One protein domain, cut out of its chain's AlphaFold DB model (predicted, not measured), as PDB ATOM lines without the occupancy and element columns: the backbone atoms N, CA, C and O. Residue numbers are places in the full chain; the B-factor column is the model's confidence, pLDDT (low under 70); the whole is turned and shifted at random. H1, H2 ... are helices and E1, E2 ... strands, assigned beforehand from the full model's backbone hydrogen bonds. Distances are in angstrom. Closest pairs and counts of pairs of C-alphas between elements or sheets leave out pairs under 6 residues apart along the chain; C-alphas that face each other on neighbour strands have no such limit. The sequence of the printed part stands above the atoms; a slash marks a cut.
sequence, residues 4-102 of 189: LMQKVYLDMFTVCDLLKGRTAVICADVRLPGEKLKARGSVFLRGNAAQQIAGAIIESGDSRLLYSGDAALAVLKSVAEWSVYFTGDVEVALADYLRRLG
ATOM      1  N   LEU A   4     -23.371  11.773 -32.436       63.72
ATOM      2  CA  LEU A   4     -23.767  11.184 -33.720       63.72
ATOM      3  C   LEU A   4     -22.610  11.373 -34.700       63.72
ATOM      4  O   LEU A   4     -22.200  12.511 -34.934       63.72
ATOM      5  N   MET A   5     -22.069  10.279 -35.236       63.06
ATOM      6  CA  MET A   5     -20.910  10.371 -36.123       63.06
ATOM      7  C   MET A   5     -21.311  10.340 -37.597       63.06
ATOM      8  O   MET A   5     -20.830  11.174 -38.356       63.06
ATOM      9  N   GLN A   6     -22.199   9.429 -38.015       74.50
ATOM     10  CA  GLN A   6     -22.606   9.345 -39.420       74.50
ATOM     11  C   GLN A   6     -23.774   8.379 -39.638       74.50
ATOM     12  O   GLN A   6     -23.961   7.435 -38.864       74.50
ATOM     13  N   LYS A   7     -24.518   8.602 -40.729       84.12
ATOM     14  CA  LYS A   7     -25.347   7.570 -41.361       84.12
ATOM     15  C   LYS A   7     -24.478   6.714 -42.280       84.12
ATOM     16  O   LYS A   7     -23.668   7.258 -43.029       84.12
ATOM     17  N   VAL A   8     -24.661   5.402 -42.228       85.31
ATOM     18  CA  VAL A   8     -23.880   4.417 -42.980       85.31
ATOM     19  C   VAL A   8     -24.835   3.465 -43.694       85.31
ATOM     20  O   VAL A   8     -25.811   3.015 -43.097       85.31
ATOM     21  N   TYR A   9     -24.550   3.169 -44.964       88.56
ATOM     22  CA  TYR A   9     -25.343   2.266 -45.801       88.56
ATOM     23  C   TYR A   9     -24.586   0.957 -46.027       88.56
ATOM     24  O   TYR A   9     -23.963   0.761 -47.068       88.56
ATOM     25  N   LEU A  10     -24.560   0.108 -45.007       86.38
ATOM     26  CA  LEU A  10     -23.850  -1.168 -44.992       86.38
ATOM     27  C   LEU A  10     -24.683  -2.190 -44.216       86.38
ATOM     28  O   LEU A  10     -25.518  -1.821 -43.389       86.38
ATOM     29  N   ASP A  11     -24.450  -3.476 -44.459       87.62
ATOM     30  CA  ASP A  11     -25.055  -4.518 -43.637       87.62
ATOM     31  C   ASP A  11     -24.521  -4.465 -42.194       87.62
ATOM     32  O   ASP A  11     -23.426  -3.964 -41.917       87.62
ATOM     33  N   MET A  12     -25.307  -5.013 -41.266       87.00
ATOM     34  CA  MET A  12     -25.009  -4.983 -39.834       87.00
ATOM     35  C   MET A  12     -23.612  -5.527 -39.502       87.00
ATOM     36  O   MET A  12     -22.927  -4.962 -38.651       87.00
ATOM     37  N   PHE A  13     -23.178  -6.617 -40.141       86.12
ATOM     38  CA  PHE A  13     -21.902  -7.250 -39.811       86.12
ATOM     39  C   PHE A  13     -20.725  -6.404 -40.275       86.12
ATOM     40  O   PHE A  13     -19.779  -6.234 -39.507       86.12
ATOM     41  N   THR A  14     -20.811  -5.813 -41.466       86.06
ATOM     42  CA  THR A  14     -19.788  -4.885 -41.955       86.06
ATOM     43  C   THR A  14     -19.704  -3.636 -41.075       86.06
ATOM     44  O   THR A  14     -18.606  -3.201 -40.731       86.06
ATOM     45  N   VAL A  15     -20.840  -3.074 -40.636       85.19
ATOM     46  CA  VAL A  15     -20.835  -1.942 -39.687       85.19
ATOM     47  C   VAL A  15     -20.192  -2.340 -38.362       85.19
ATOM     48  O   VAL A  15     -19.370  -1.591 -37.836       85.19
ATOM     49  N   CYS A  16     -20.534  -3.512 -37.823       87.12
ATOM     50  CA  CYS A  16     -19.893  -4.030 -36.622       87.12
ATOM     51  C   CYS A  16     -18.379  -4.145 -36.830       87.12
ATOM     52  O   CYS A  16     -17.632  -3.585 -36.036       87.12
ATOM     53  N   ASP A  17     -17.911  -4.791 -37.897       86.56
ATOM     54  CA  ASP A  17     -16.479  -4.988 -38.152       86.56
ATOM     55  C   ASP A  17     -15.710  -3.658 -38.269       86.56
ATOM     56  O   ASP A  17     -14.669  -3.488 -37.632       86.56
ATOM     57  N   LEU A  18     -16.280  -2.650 -38.942       84.81
ATOM     58  CA  LEU A  18     -15.713  -1.292 -38.993       84.81
ATOM     59  C   LEU A  18     -15.596  -0.623 -37.613       84.81
ATOM     60  O   LEU A  18     -14.742   0.241 -37.399       84.81
ATOM     61  N   LEU A  19     -16.464  -0.999 -36.677       85.56
ATOM     62  CA  LEU A  19     -16.508  -0.481 -35.310       85.56
ATOM     63  C   LEU A  19     -15.783  -1.387 -34.310       85.56
ATOM     64  O   LEU A  19     -15.854  -1.151 -33.101       85.56
ATOM     65  N   LYS A  20     -15.066  -2.410 -34.779       84.38
ATOM     66  CA  LYS A  20     -14.303  -3.314 -33.921       84.38
ATOM     67  C   LYS A  20     -13.300  -2.541 -33.067       84.38
ATOM     68  O   LYS A  20     -12.630  -1.618 -33.524       84.38
ATOM     69  N   GLY A  21     -13.221  -2.908 -31.790       81.69
ATOM     70  CA  GLY A  21     -12.385  -2.199 -30.821       81.69
ATOM     71  C   GLY A  21     -12.993  -0.894 -30.294       81.69
ATOM     72  O   GLY A  21     -12.371  -0.229 -29.470       81.69
ATOM     73  N   ARG A  22     -14.195  -0.502 -30.745       84.12
ATOM     74  CA  ARG A  22     -14.877   0.715 -30.292       84.12
ATOM     75  C   ARG A  22     -16.199   0.403 -29.609       84.12
ATOM     76  O   ARG A  22     -16.958  -0.463 -30.029       84.12
ATOM     77  N   THR A  23     -16.487   1.175 -28.573       87.06
ATOM     78  CA  THR A  23     -17.767   1.134 -27.874       87.06
ATOM     79  C   THR A  23     -18.758   2.061 -28.574       87.06
ATOM     80  O   THR A  23     -18.528   3.270 -28.686       87.06
ATOM     81  N   ALA A  24     -19.853   1.504 -29.086       88.69
ATOM     82  CA  ALA A  24     -20.815   2.250 -29.891       88.69
ATOM     83  C   ALA A  24     -22.228   1.671 -29.787       88.69
ATOM     84  O   ALA A  24     -22.423   0.515 -29.430       88.69
ATOM     85  N   VAL A  25     -23.217   2.482 -30.138       89.88
ATOM     86  CA  VAL A  25     -24.594   2.058 -30.382       89.88
ATOM     87  C   VAL A  25     -24.903   2.365 -31.836       89.88
ATOM     88  O   VAL A  25     -24.716   3.498 -32.284       89.88
ATOM     89  N   ILE A  26     -25.364   1.365 -32.577       91.75
ATOM     90  CA  ILE A  26     -25.860   1.554 -33.939       91.75
ATOM     91  C   ILE A  26     -27.375   1.415 -33.929       91.75
ATOM     92  O   ILE A  26     -27.916   0.467 -33.365       91.75
ATOM     93  N   CYS A  27     -28.063   2.386 -34.515       91.88
ATOM     94  CA  CYS A  27     -29.517   2.425 -34.572       91.88
ATOM     95  C   CYS A  27     -30.003   2.362 -36.013       91.88
ATOM     96  O   CYS A  27     -29.354   2.912 -36.899       91.88
ATOM     97  N   ALA A  28     -31.177   1.787 -36.229       92.56
ATOM     98  CA  ALA A  28     -31.827   1.797 -37.528       92.56
ATOM     99  C   ALA A  28     -33.349   1.867 -37.399       92.56
ATOM    100  O   ALA A  28     -33.915   1.424 -36.401       92.56
ATOM    101  N   ASP A  29     -34.009   2.388 -38.429       91.12
ATOM    102  CA  ASP A  29     -35.461   2.296 -38.556       91.12
ATOM    103  C   ASP A  29     -35.829   0.915 -39.113       91.12
ATOM    104  O   ASP A  29     -35.284   0.470 -40.123       91.12
ATOM    105  N   VAL A  30     -36.797   0.250 -38.488       89.50
ATOM    106  CA  VAL A  30     -37.274  -1.082 -38.870       89.50
ATOM    107  C   VAL A  30     -38.775  -1.024 -39.135       89.50
ATOM    108  O   VAL A  30     -39.537  -0.380 -38.411       89.50
ATOM    109  N   ARG A  31     -39.229  -1.713 -40.184       85.12
ATOM    110  CA  ARG A  31     -40.659  -1.947 -40.428       85.12
ATOM    111  C   ARG A  31     -40.978  -3.393 -40.092       85.12
ATOM    112  O   ARG A  31     -40.483  -4.297 -40.759       85.12
ATOM    113  N   LEU A  32     -41.788  -3.594 -39.061       83.44
ATOM    114  CA  LEU A  32     -42.211  -4.919 -38.628       83.44
ATOM    115  C   LEU A  32     -43.596  -5.249 -39.198       83.44
ATOM    116  O   LEU A  32     -44.461  -4.371 -39.245       83.44
ATOM    117  N   PRO A  33     -43.838  -6.498 -39.627       76.00
ATOM    118  CA  PRO A  33     -45.162  -6.919 -40.061       76.00
ATOM    119  C   PRO A  33     -46.141  -6.861 -38.879       76.00
ATOM    120  O   PRO A  33     -45.887  -7.442 -37.829       76.00
ATOM    121  N   GLY A  34     -47.258  -6.152 -39.056       73.94
ATOM    122  CA  GLY A  34     -48.277  -5.960 -38.015       73.94
ATOM    123  C   GLY A  34     -48.130  -4.671 -37.200       73.94
ATOM    124  O   GLY A  34     -49.095  -4.263 -36.556       73.94
ATOM    125  N   GLU A  35     -46.994  -3.976 -37.293       75.00
ATOM    126  CA  GLU A  35     -46.801  -2.677 -36.646       75.00
ATOM    127  C   GLU A  35     -47.204  -1.526 -37.570       75.00
ATOM    128  O   GLU A  35     -46.773  -1.434 -38.723       75.00
ATOM    129  N   LYS A  36     -48.043  -0.619 -37.058       68.81
ATOM    130  CA  LYS A  36     -48.486   0.573 -37.806       68.81
ATOM    131  C   LYS A  36     -47.426   1.673 -37.822       68.81
ATOM    132  O   LYS A  36     -47.410   2.496 -38.735       68.81
ATOM    133  N   LEU A  37     -46.571   1.708 -36.803       73.94
ATOM    134  CA  LEU A  37     -45.524   2.708 -36.637       73.94
ATOM    135  C   LEU A  37     -44.162   2.123 -37.014       73.94
ATOM    136  O   LEU A  37     -43.923   0.924 -36.885       73.94
ATOM    137  N   LYS A  38     -43.250   2.987 -37.472       82.00
ATOM    138  CA  LYS A  38     -41.847   2.600 -37.640       82.00
ATOM    139  C   LYS A  38     -41.274   2.235 -36.271       82.00
ATOM    140  O   LYS A  38     -41.363   3.028 -35.337       82.00
ATOM    141  N   ALA A  39     -40.697   1.045 -36.182       88.56
ATOM    142  CA  ALA A  39     -39.946   0.595 -35.026       88.56
ATOM    143  C   ALA A  39     -38.497   1.090 -35.132       88.56
ATOM    144  O   ALA A  39     -37.999   1.358 -36.229       88.56
ATOM    145  N   ARG A  40     -37.804   1.189 -34.002       90.88
ATOM    146  CA  ARG A  40     -36.384   1.526 -33.937       90.88
ATOM    147  C   ARG A  40     -35.597   0.335 -33.416       90.88
ATOM    148  O   ARG A  40     -35.840  -0.178 -32.331       90.88
ATOM    149  N   GLY A  41     -34.629  -0.101 -34.203       92.56
ATOM    150  CA  GLY A  41     -33.627  -1.077 -33.817       92.56
ATOM    151  C   GLY A  41     -32.410  -0.410 -33.205       92.56
ATOM    152  O   GLY A  41     -31.974   0.626 -33.705       92.56
ATOM    153  N   SER A  42     -31.832  -1.016 -32.173       92.19
ATOM    154  CA  SER A  42     -30.538  -0.614 -31.622       92.19
ATOM    155  C   SER A  42     -29.671  -1.836 -31.332       92.19
ATOM    156  O   SER A  42     -30.134  -2.796 -30.717       92.19
ATOM    157  N   VAL A  43     -28.405  -1.789 -31.745       92.00
ATOM    158  CA  VAL A  43     -27.373  -2.780 -31.413       92.00
ATOM    159  C   VAL A  43     -26.278  -2.085 -30.614       92.00
ATOM    160  O   VAL A  43     -25.778  -1.031 -31.004       92.00
ATOM    161  N   PHE A  44     -25.915  -2.682 -29.486       90.38
ATOM    162  CA  PHE A  44     -24.943  -2.156 -28.539       90.38
ATOM    163  C   PHE A  44     -23.635  -2.920 -28.707       90.38
ATOM    164  O   PHE A  44     -23.608  -4.142 -28.561       90.38
ATOM    165  N   LEU A  45     -22.556  -2.209 -29.015       88.75
ATOM    166  CA  LEU A  45     -21.244  -2.770 -29.310       88.75
ATOM    167  C   LEU A  45     -20.256  -2.507 -28.173       88.75
ATOM    168  O   LEU A  45     -20.105  -1.370 -27.720       88.75
ATOM    169  N   ARG A  46     -19.550  -3.555 -27.739       85.31
ATOM    170  CA  ARG A  46     -18.430  -3.455 -26.796       85.31
ATOM    171  C   ARG A  46     -17.136  -3.263 -27.571       85.31
ATOM    172  O   ARG A  46     -16.875  -3.969 -28.542       85.31
ATOM    173  N   GLY A  47     -16.273  -2.380 -27.076       76.12
ATOM    174  CA  GLY A  47     -14.935  -2.188 -27.632       76.12
ATOM    175  C   GLY A  47     -13.951  -3.338 -27.381       76.12
ATOM    176  O   GLY A  47     -12.788  -3.207 -27.742       76.12
ATOM    177  N   ASN A  48     -14.364  -4.453 -26.768       72.81
ATOM    178  CA  ASN A  48     -13.482  -5.597 -26.533       72.81
ATOM    179  C   ASN A  48     -13.644  -6.674 -27.621       72.81
ATOM    180  O   ASN A  48     -14.710  -6.855 -28.204       72.81
ATOM    181  N   ALA A  49     -12.553  -7.380 -27.929       59.09
ATOM    182  CA  ALA A  49     -12.490  -8.301 -29.066       59.09
ATOM    183  C   ALA A  49     -13.198  -9.651 -28.830       59.09
ATOM    184  O   ALA A  49     -13.440 -10.378 -29.789       59.09
ATOM    185  N   ALA A  50     -13.513  -9.998 -27.578       55.22
ATOM    186  CA  ALA A  50     -14.059 -11.308 -27.222       55.22
ATOM    187  C   ALA A  50     -15.579 -11.407 -27.430       55.22
ATOM    188  O   ALA A  50     -16.077 -12.472 -27.784       55.22
ATOM    189  N   GLN A  51     -16.319 -10.310 -27.234       60.47
ATOM    190  CA  GLN A  51     -17.767 -10.294 -27.429       60.47
ATOM    191  C   GLN A  51     -18.229  -8.906 -27.869       60.47
ATOM    192  O   GLN A  51     -18.589  -8.044 -27.069       60.47
ATOM    193  N   GLN A  52     -18.196  -8.706 -29.183       78.50
ATOM    194  CA  GLN A  52     -18.374  -7.399 -29.798       78.50
ATOM    195  C   GLN A  52     -19.793  -6.835 -29.649       78.50
ATOM    196  O   GLN A  52     -19.946  -5.620 -29.615       78.50
ATOM    197  N   ILE A  53     -20.824  -7.676 -29.533       86.50
ATOM    198  CA  ILE A  53     -22.216  -7.239 -29.350       86.50
ATOM    199  C   ILE A  53     -22.620  -7.480 -27.891       86.50
ATOM    200  O   ILE A  53     -22.710  -8.622 -27.450       86.50
ATOM    201  N   ALA A  54     -22.879  -6.400 -27.153       83.94
ATOM    202  CA  ALA A  54     -23.421  -6.440 -25.793       83.94
ATOM    203  C   ALA A  54     -24.903  -6.826 -25.768       83.94
ATOM    204  O   ALA A  54     -25.375  -7.417 -24.802       83.94
ATOM    205  N   GLY A  55     -25.646  -6.441 -26.804       86.75
ATOM    206  CA  GLY A  55     -27.075  -6.690 -26.891       86.75
ATOM    207  C   GLY A  55     -27.700  -6.016 -28.100       86.75
ATOM    208  O   GLY A  55     -27.089  -5.169 -28.753       86.75
ATOM    209  N   ALA A  56     -28.940  -6.392 -28.379       89.69
ATOM    210  CA  ALA A  56     -29.764  -5.763 -29.396       89.69
ATOM    211  C   ALA A  56     -31.202  -5.658 -28.901       89.69
ATOM    212  O   ALA A  56     -31.670  -6.521 -28.154       89.69
ATOM    213  N   ILE A  57     -31.891  -4.607 -29.325       91.00
ATOM    214  CA  ILE A  57     -33.297  -4.366 -29.013       91.00
ATOM    215  C   ILE A  57     -34.009  -3.789 -30.231       91.00
ATOM    216  O   ILE A  57     -33.393  -3.133 -31.074       91.00
ATOM    217  N   ILE A  58     -35.316  -4.006 -30.294       89.81
ATOM    218  CA  ILE A  58     -36.218  -3.294 -31.192       89.81
ATOM    219  C   ILE A  58     -37.353  -2.743 -30.346       89.81
ATOM    220  O   ILE A  58     -37.993  -3.489 -29.605       89.81
ATOM    221  N   GLU A  59     -37.601  -1.450 -30.473       88.50
ATOM    222  CA  GLU A  59     -38.700  -0.748 -29.827       88.50
ATOM    223  C   GLU A  59     -39.696  -0.231 -30.865       88.50
ATOM    224  O   GLU A  59     -39.332   0.075 -31.999       88.50
ATOM    225  N   SER A  60     -40.961  -0.135 -30.492       85.12
ATOM    226  CA  SER A  60     -41.992   0.524 -31.288       85.12
ATOM    227  C   SER A  60     -41.837   2.052 -31.247       85.12
ATOM    228  O   SER A  60     -41.096   2.607 -30.435       85.12
ATOM    229  N   GLY A  61     -42.576   2.759 -32.107       76.69
ATOM    230  CA  GLY A  61     -42.564   4.228 -32.147       76.69
ATOM    231  C   GLY A  61     -43.013   4.909 -30.844       76.69
ATOM    232  O   GLY A  61     -42.656   6.060 -30.609       76.69
ATOM    233  N   ASP A  62     -43.750   4.207 -29.980       79.56
ATOM    234  CA  ASP A  62     -44.156   4.631 -28.633       79.56
ATOM    235  C   ASP A  62     -43.187   4.171 -27.526       79.56
ATOM    236  O   ASP A  62     -43.515   4.257 -26.345       79.56
ATOM    237  N   SER A  63     -41.969   3.742 -27.880       76.94
ATOM    238  CA  SER A  63     -40.928   3.309 -26.930       76.94
ATOM    239  C   SER A  63     -41.332   2.087 -26.095       76.94
ATOM    240  O   SER A  63     -40.977   1.976 -24.922       76.94
ATOM    241  N   ARG A  64     -42.076   1.142 -26.680       82.19
ATOM    242  CA  ARG A  64     -42.318  -0.175 -26.079       82.19
ATOM    243  C   ARG A  64     -41.325  -1.179 -26.652       82.19
ATOM    244  O   ARG A  64     -41.146  -1.260 -27.863       82.19
ATOM    245  N   LEU A  65     -40.707  -1.989 -25.793       83.56
ATOM    246  CA  LEU A  65     -39.835  -3.076 -26.240       83.56
ATOM    247  C   LEU A  65     -40.653  -4.132 -27.004       83.56
ATOM    248  O   LEU A  65     -41.572  -4.731 -26.444       83.56
ATOM    249  N   LEU A  66     -40.298  -4.368 -28.266       85.25
ATOM    250  CA  LEU A  66     -40.900  -5.392 -29.124       85.25
ATOM    251  C   LEU A  66     -40.051  -6.666 -29.141       85.25
ATOM    252  O   LEU A  66     -40.572  -7.761 -28.948       85.25
ATOM    253  N   TYR A  67     -38.736  -6.518 -29.327       86.31
ATOM    254  CA  TYR A  67     -37.785  -7.632 -29.364       86.31
ATOM    255  C   TYR A  67     -36.496  -7.293 -28.617       86.31
ATOM    256  O   TYR A  67     -36.077  -6.136 -28.579       86.31
ATOM    257  N   SER A  68     -35.822  -8.309 -28.083       88.38
ATOM    258  CA  SER A  68     -34.498  -8.189 -27.464       88.38
ATOM    259  C   SER A  68     -33.611  -9.397 -27.785       88.38
ATOM    260  O   SER A  68     -34.095 -10.450 -28.207       88.38
ATOM    261  N   GLY A  69     -32.296  -9.228 -27.629       86.44
ATOM    262  CA  GLY A  69     -31.304 -10.286 -27.830       86.44
ATOM    263  C   GLY A  69     -31.305 -10.841 -29.255       86.44
ATOM    264  O   GLY A  69     -31.350 -10.088 -30.231       86.44
ATOM    265  N   ASP A  70     -31.276 -12.166 -29.377       86.62
ATOM    266  CA  ASP A  70     -31.179 -12.858 -30.667       86.62
ATOM    267  C   ASP A  70     -32.377 -12.600 -31.587       86.62
ATOM    268  O   ASP A  70     -32.210 -12.511 -32.805       86.62
ATOM    269  N   ALA A  71     -33.576 -12.411 -31.023       84.81
ATOM    270  CA  ALA A  71     -34.775 -12.093 -31.798       84.81
ATOM    271  C   ALA A  71     -34.663 -10.712 -32.464       84.81
ATOM    272  O   ALA A  71     -34.990 -10.558 -33.640       84.81
ATOM    273  N   ALA A  72     -34.129  -9.723 -31.738       88.62
ATOM    274  CA  ALA A  72     -33.832  -8.414 -32.306       88.62
ATOM    275  C   ALA A  72     -32.734  -8.517 -33.375       88.62
ATOM    276  O   ALA A  72     -32.894  -7.979 -34.468       88.62
ATOM    277  N   LEU A  73     -31.654  -9.262 -33.109       89.69
ATOM    278  CA  LEU A  73     -30.574  -9.466 -34.082       89.69
ATOM    279  C   LEU A  73     -31.063 -10.121 -35.376       89.69
ATOM    280  O   LEU A  73     -30.641  -9.711 -36.454       89.69
ATOM    281  N   ALA A  74     -31.942 -11.119 -35.297       88.88
ATOM    282  CA  ALA A  74     -32.467 -11.809 -36.474       88.88
ATOM    283  C   ALA A  74     -33.160 -10.845 -37.446       88.88
ATOM    284  O   ALA A  74     -32.923 -10.912 -38.651       88.88
ATOM    285  N   VAL A  75     -33.954  -9.912 -36.919       87.69
ATOM    286  CA  VAL A  75     -34.614  -8.875 -37.721       87.69
ATOM    287  C   VAL A  75     -33.594  -7.853 -38.232       87.69
ATOM    288  O   VAL A  75     -33.584  -7.507 -39.414       87.69
ATOM    289  N   LEU A  76     -32.698  -7.401 -37.355       90.50
ATOM    290  CA  LEU A  76     -31.736  -6.337 -37.635       90.50
ATOM    291  C   LEU A  76     -30.679  -6.706 -38.678       90.50
ATOM    292  O   LEU A  76     -30.197  -5.826 -39.385       90.50
ATOM    293  N   LYS A  77     -30.378  -7.995 -38.856       88.50
ATOM    294  CA  LYS A  77     -29.490  -8.483 -39.927       88.50
ATOM    295  C   LYS A  77     -29.933  -8.068 -41.331       88.50
ATOM    296  O   LYS A  77     -29.089  -7.961 -42.212       88.50
ATOM    297  N   SER A  78     -31.232  -7.861 -41.543       83.88
ATOM    298  CA  SER A  78     -31.786  -7.482 -42.849       83.88
ATOM    299  C   SER A  78     -31.708  -5.979 -43.146       83.88
ATOM    300  O   SER A  78     -32.088  -5.544 -44.233       83.88
ATOM    301  N   VAL A  79     -31.226  -5.174 -42.195       87.69
ATOM    302  CA  VAL A  79     -31.210  -3.714 -42.300       87.69
ATOM    303  C   VAL A  79     -29.878  -3.222 -42.863       87.69
ATOM    304  O   VAL A  79     -28.806  -3.649 -42.433       87.69
ATOM    305  N   ALA A  80     -29.959  -2.294 -43.817       84.88
ATOM    306  CA  ALA A  80     -28.806  -1.759 -44.539       84.88
ATOM    307  C   ALA A  80     -28.505  -0.281 -44.237       84.88
ATOM    308  O   ALA A  80     -27.488   0.222 -44.697       84.88
ATOM    309  N   GLU A  81     -29.360   0.433 -43.496       89.56
ATOM    310  CA  GLU A  81     -29.126   1.832 -43.107       89.56
ATOM    311  C   GLU A  81     -28.970   1.937 -41.590       89.56
ATOM    312  O   GLU A  81     -29.875   1.571 -40.840       89.56
ATOM    313  N   TRP A  82     -27.837   2.478 -41.146       90.38
ATOM    314  CA  TRP A  82     -27.466   2.567 -39.736       90.38
ATOM    315  C   TRP A  82     -27.031   3.977 -39.351       90.38
ATOM    316  O   TRP A  82     -26.316   4.653 -40.086       90.38
ATOM    317  N   SER A  83     -27.417   4.413 -38.157       89.06
ATOM    318  CA  SER A  83     -26.924   5.624 -37.497       89.06
ATOM    319  C   SER A  83     -26.009   5.233 -36.343       89.06
ATOM    320  O   SER A  83     -26.437   4.509 -35.447       89.06
ATOM    321  N   VAL A  84     -24.763   5.709 -36.353       86.50
ATOM    322  CA  VAL A  84     -23.736   5.302 -35.379       86.50
ATOM    323  C   VAL A  84     -23.525   6.371 -34.304       86.50
ATOM    324  O   VAL A  84     -23.287   7.545 -34.610       86.50
ATOM    325  N   TYR A  85     -23.539   5.944 -33.042       85.50
ATOM    326  CA  TYR A  85     -23.325   6.771 -31.859       85.50
ATOM    327  C   TYR A  85     -22.200   6.187 -31.003       85.50
ATOM    328  O   TYR A  85     -22.307   5.062 -30.524       85.50
ATOM    329  N   PHE A  86     -21.135   6.944 -30.750       82.19
ATOM    330  CA  PHE A  86     -20.091   6.497 -29.821       82.19
ATOM    331  C   PHE A  86     -20.485   6.802 -28.376       82.19
ATOM    332  O   PHE A  86     -20.985   7.890 -28.074       82.19
ATOM    333  N   THR A  87     -20.241   5.842 -27.485       74.00
ATOM    334  CA  THR A  87     -20.463   5.981 -26.041       74.00
ATOM    335  C   THR A  87     -19.243   5.481 -25.278       74.00
ATOM    336  O   THR A  87     -18.550   4.579 -25.741       74.00
ATOM    337  N   GLY A  88     -18.961   6.088 -24.124       69.31
ATOM    338  CA  GLY A  88     -17.853   5.669 -23.260       69.31
ATOM    339  C   GLY A  88     -18.133   4.348 -22.543       69.31
ATOM    340  O   GLY A  88     -17.212   3.569 -22.326       69.31
ATOM    341  N   ASP A  89     -19.405   4.073 -22.249       75.06
ATOM    342  CA  ASP A  89     -19.849   2.861 -21.566       75.06
ATOM    343  C   ASP A  89     -21.155   2.362 -22.206       75.06
ATOM    344  O   ASP A  89     -22.166   3.075 -22.235       75.06
ATOM    345  N   VAL A  90     -21.114   1.166 -22.800       72.38
ATOM    346  CA  VAL A  90     -22.278   0.553 -23.460       72.38
ATOM    347  C   VAL A  90     -23.183  -0.167 -22.474       72.38
ATOM    348  O   VAL A  90     -24.377  -0.276 -22.743       72.38
ATOM    349  N   GLU A  91     -22.647  -0.660 -21.355       70.12
ATOM    350  CA  GLU A  91     -23.446  -1.379 -20.363       70.12
ATOM    351  C   GLU A  91     -24.348  -0.407 -19.617       70.12
ATOM    352  O   GLU A  91     -25.542  -0.669 -19.479       70.12
ATOM    353  N   VAL A  92     -23.814   0.762 -19.257       72.12
ATOM    354  CA  VAL A  92     -24.615   1.860 -18.702       72.12
ATOM    355  C   VAL A  92     -25.666   2.317 -19.710       72.12
ATOM    356  O   VAL A  92     -26.828   2.472 -19.347       72.12
ATOM    357  N   ALA A  93     -25.298   2.473 -20.988       69.00
ATOM    358  CA  ALA A  93     -26.243   2.888 -22.023       69.00
ATOM    359  C   ALA A  93     -27.377   1.870 -22.220       69.00
ATOM    360  O   ALA A  93     -28.531   2.273 -22.341       69.00
ATOM    361  N   LEU A  94     -27.067   0.570 -22.226       72.81
ATOM    362  CA  LEU A  94     -28.049  -0.508 -22.343       72.81
ATOM    363  C   LEU A  94     -28.940  -0.597 -21.095       72.81
ATOM    364  O   LEU A  94     -30.159  -0.687 -21.226       72.81
ATOM    365  N   ALA A  95     -28.352  -0.536 -19.899       71.19
ATOM    366  CA  ALA A  95     -29.084  -0.574 -18.635       71.19
ATOM    367  C   ALA A  95     -30.031   0.625 -18.490       71.19
ATOM    368  O   ALA A  95     -31.196   0.453 -18.128       71.19
ATOM    369  N   ASP A  96     -29.576   1.830 -18.845       71.25
ATOM    370  CA  ASP A  96     -30.431   3.016 -18.887       71.25
ATOM    371  C   ASP A  96     -31.542   2.885 -19.928       71.25
ATOM    372  O   ASP A  96     -32.664   3.329 -19.672       71.25
ATOM    373  N   TYR A  97     -31.264   2.270 -21.083       68.44
ATOM    374  CA  TYR A  97     -32.275   2.051 -22.117       68.44
ATOM    375  C   TYR A  97     -33.373   1.106 -21.629       68.44
ATOM    376  O   TYR A  97     -34.551   1.449 -21.684       68.44
ATOM    377  N   LEU A  98     -33.000  -0.047 -21.074       68.19
ATOM    378  CA  LEU A  98     -33.949  -1.012 -20.517       68.19
ATOM    379  C   LEU A  98     -34.774  -0.393 -19.380       68.19
ATOM    380  O   LEU A  98     -35.996  -0.539 -19.356       68.19
ATOM    381  N   ARG A  99     -34.135   0.389 -18.501       67.94
ATOM    382  CA  ARG A  99     -34.818   1.107 -17.417       67.94
ATOM    383  C   ARG A  99     -35.849   2.116 -17.934       67.94
ATOM    384  O   ARG A  99     -36.927   2.224 -17.355       67.94
ATOM    385  N   ARG A 100     -35.541   2.855 -19.010       66.81
ATOM    386  CA  ARG A 100     -36.462   3.833 -19.628       66.81
ATOM    387  C   ARG A 100     -37.667   3.180 -20.291       66.81
ATOM    388  O   ARG A 100     -38.747   3.756 -20.252       66.81
ATOM    389  N   LEU A 101     -37.498   1.983 -20.841       63.72
ATOM    390  CA  LEU A 101     -38.569   1.220 -21.487       63.72
ATOM    391  C   LEU A 101     -39.556   0.587 -20.490       63.72
ATOM    392  O   LEU A 101     -40.356  -0.262 -20.872       63.72
ATOM    393  N   GLY A 102     -39.480   0.937 -19.200       49.84
ATOM    394  CA  GLY A 102     -40.311   0.328 -18.163       49.84
ATOM    395  C   GLY A 102     -40.002  -1.154 -17.942       49.84
ATOM    396  O   GLY A 102     -40.708  -1.816 -17.182       49.84
TER     397      GLY A 102
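This is residues 4 to 102 of the 189 residues of an uncharacterized protein of Dictyobacter alpinus (UniProt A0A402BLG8). A twisted sheet of six strands forms the core, with H3 laid along one face and H1 and H2 on the other; the sheet curls round H1. E1 and E6 make one side of the sheet, and their lines are turned well away from those of E3 and E4. The printed part has 99 residues, with three named helices and six named strands in the order E1, H1, E2, E3, E4, E5, H2, E6, H3; the class is mixed, helices and strands. The sheet's order is E1, E6, E2, E3, E4, E5, all antiparallel. The whole is compact, with a radius of gyration of the C-alphas of 12.6 A, and spans 37 by 29 by 24 A.

E2, residues 24 to 30, E3, residues 39 to 45, E4, residues 53 to 59, and E5, residues 65 to 68, form a meander, each strand the antiparallel neighbour of the one before. In the hairpin of E2 and E3, N 28 and O 41 are within hydrogen-bond range at 2.9 A. In the hairpin of E3 and E4, N 42 and O 57 are 2.9 A apart, and in that of E4 and E5, N 58 and O 67 are 2.8 A apart. On the other side of E2 is E6, residues 81 to 86, with N 27 and O 83 at 2.8 A; next to E6 is the edge strand E1, residues 4 to 9, with N 8 and O 82 at 2.8 A. H1, residues 12 to 18, is on the sheet; E1, H1 and E2 form a split strand-helix-strand unit, two strands running the same way with E6 between them, and its crossover is right-handed. H2, residues 69 to 76, is on the same face as H1, at a height over the sheet of 6.5 A; its closest C-alphas to E4 are those of Gly 69 and Ala 56, 5.0 A apart. H3, residues 90 to 100, is on the opposite face at a height of 9.4 A, completing three layers, H3, sheet and H2. It runs along the strands, at 16 degrees to E3 on the local plane; the C-alphas of Val 90 and Phe 44, their closest, are 6.3 A apart. In H1, H2 and H3 every O i to N i+4 pair is within hydrogen-bond range.

E1 begins at C-alpha 4, (-23.767, 11.184, -33.720), and is 15.1 A long. E2 is 19.0 A, E3 19.8 A, E4 17.7 A, E5 7.5 A and E6 16.7 A long. H1 is 10.0 A, H2 10.6 A and H3 15.1 A long; H3 ends at C-alpha 100, (-36.462, 3.833, -19.628).

The two C-alphas farthest apart are those of Lys 36 and Ala 49, 38.1 A. The printed part has no cut, and no link is long. Mean pLDDT of the printed part is 81.5; residues 4 to 5, 36, 49 to 51, 88, 93 and 97 to 102 are under 70.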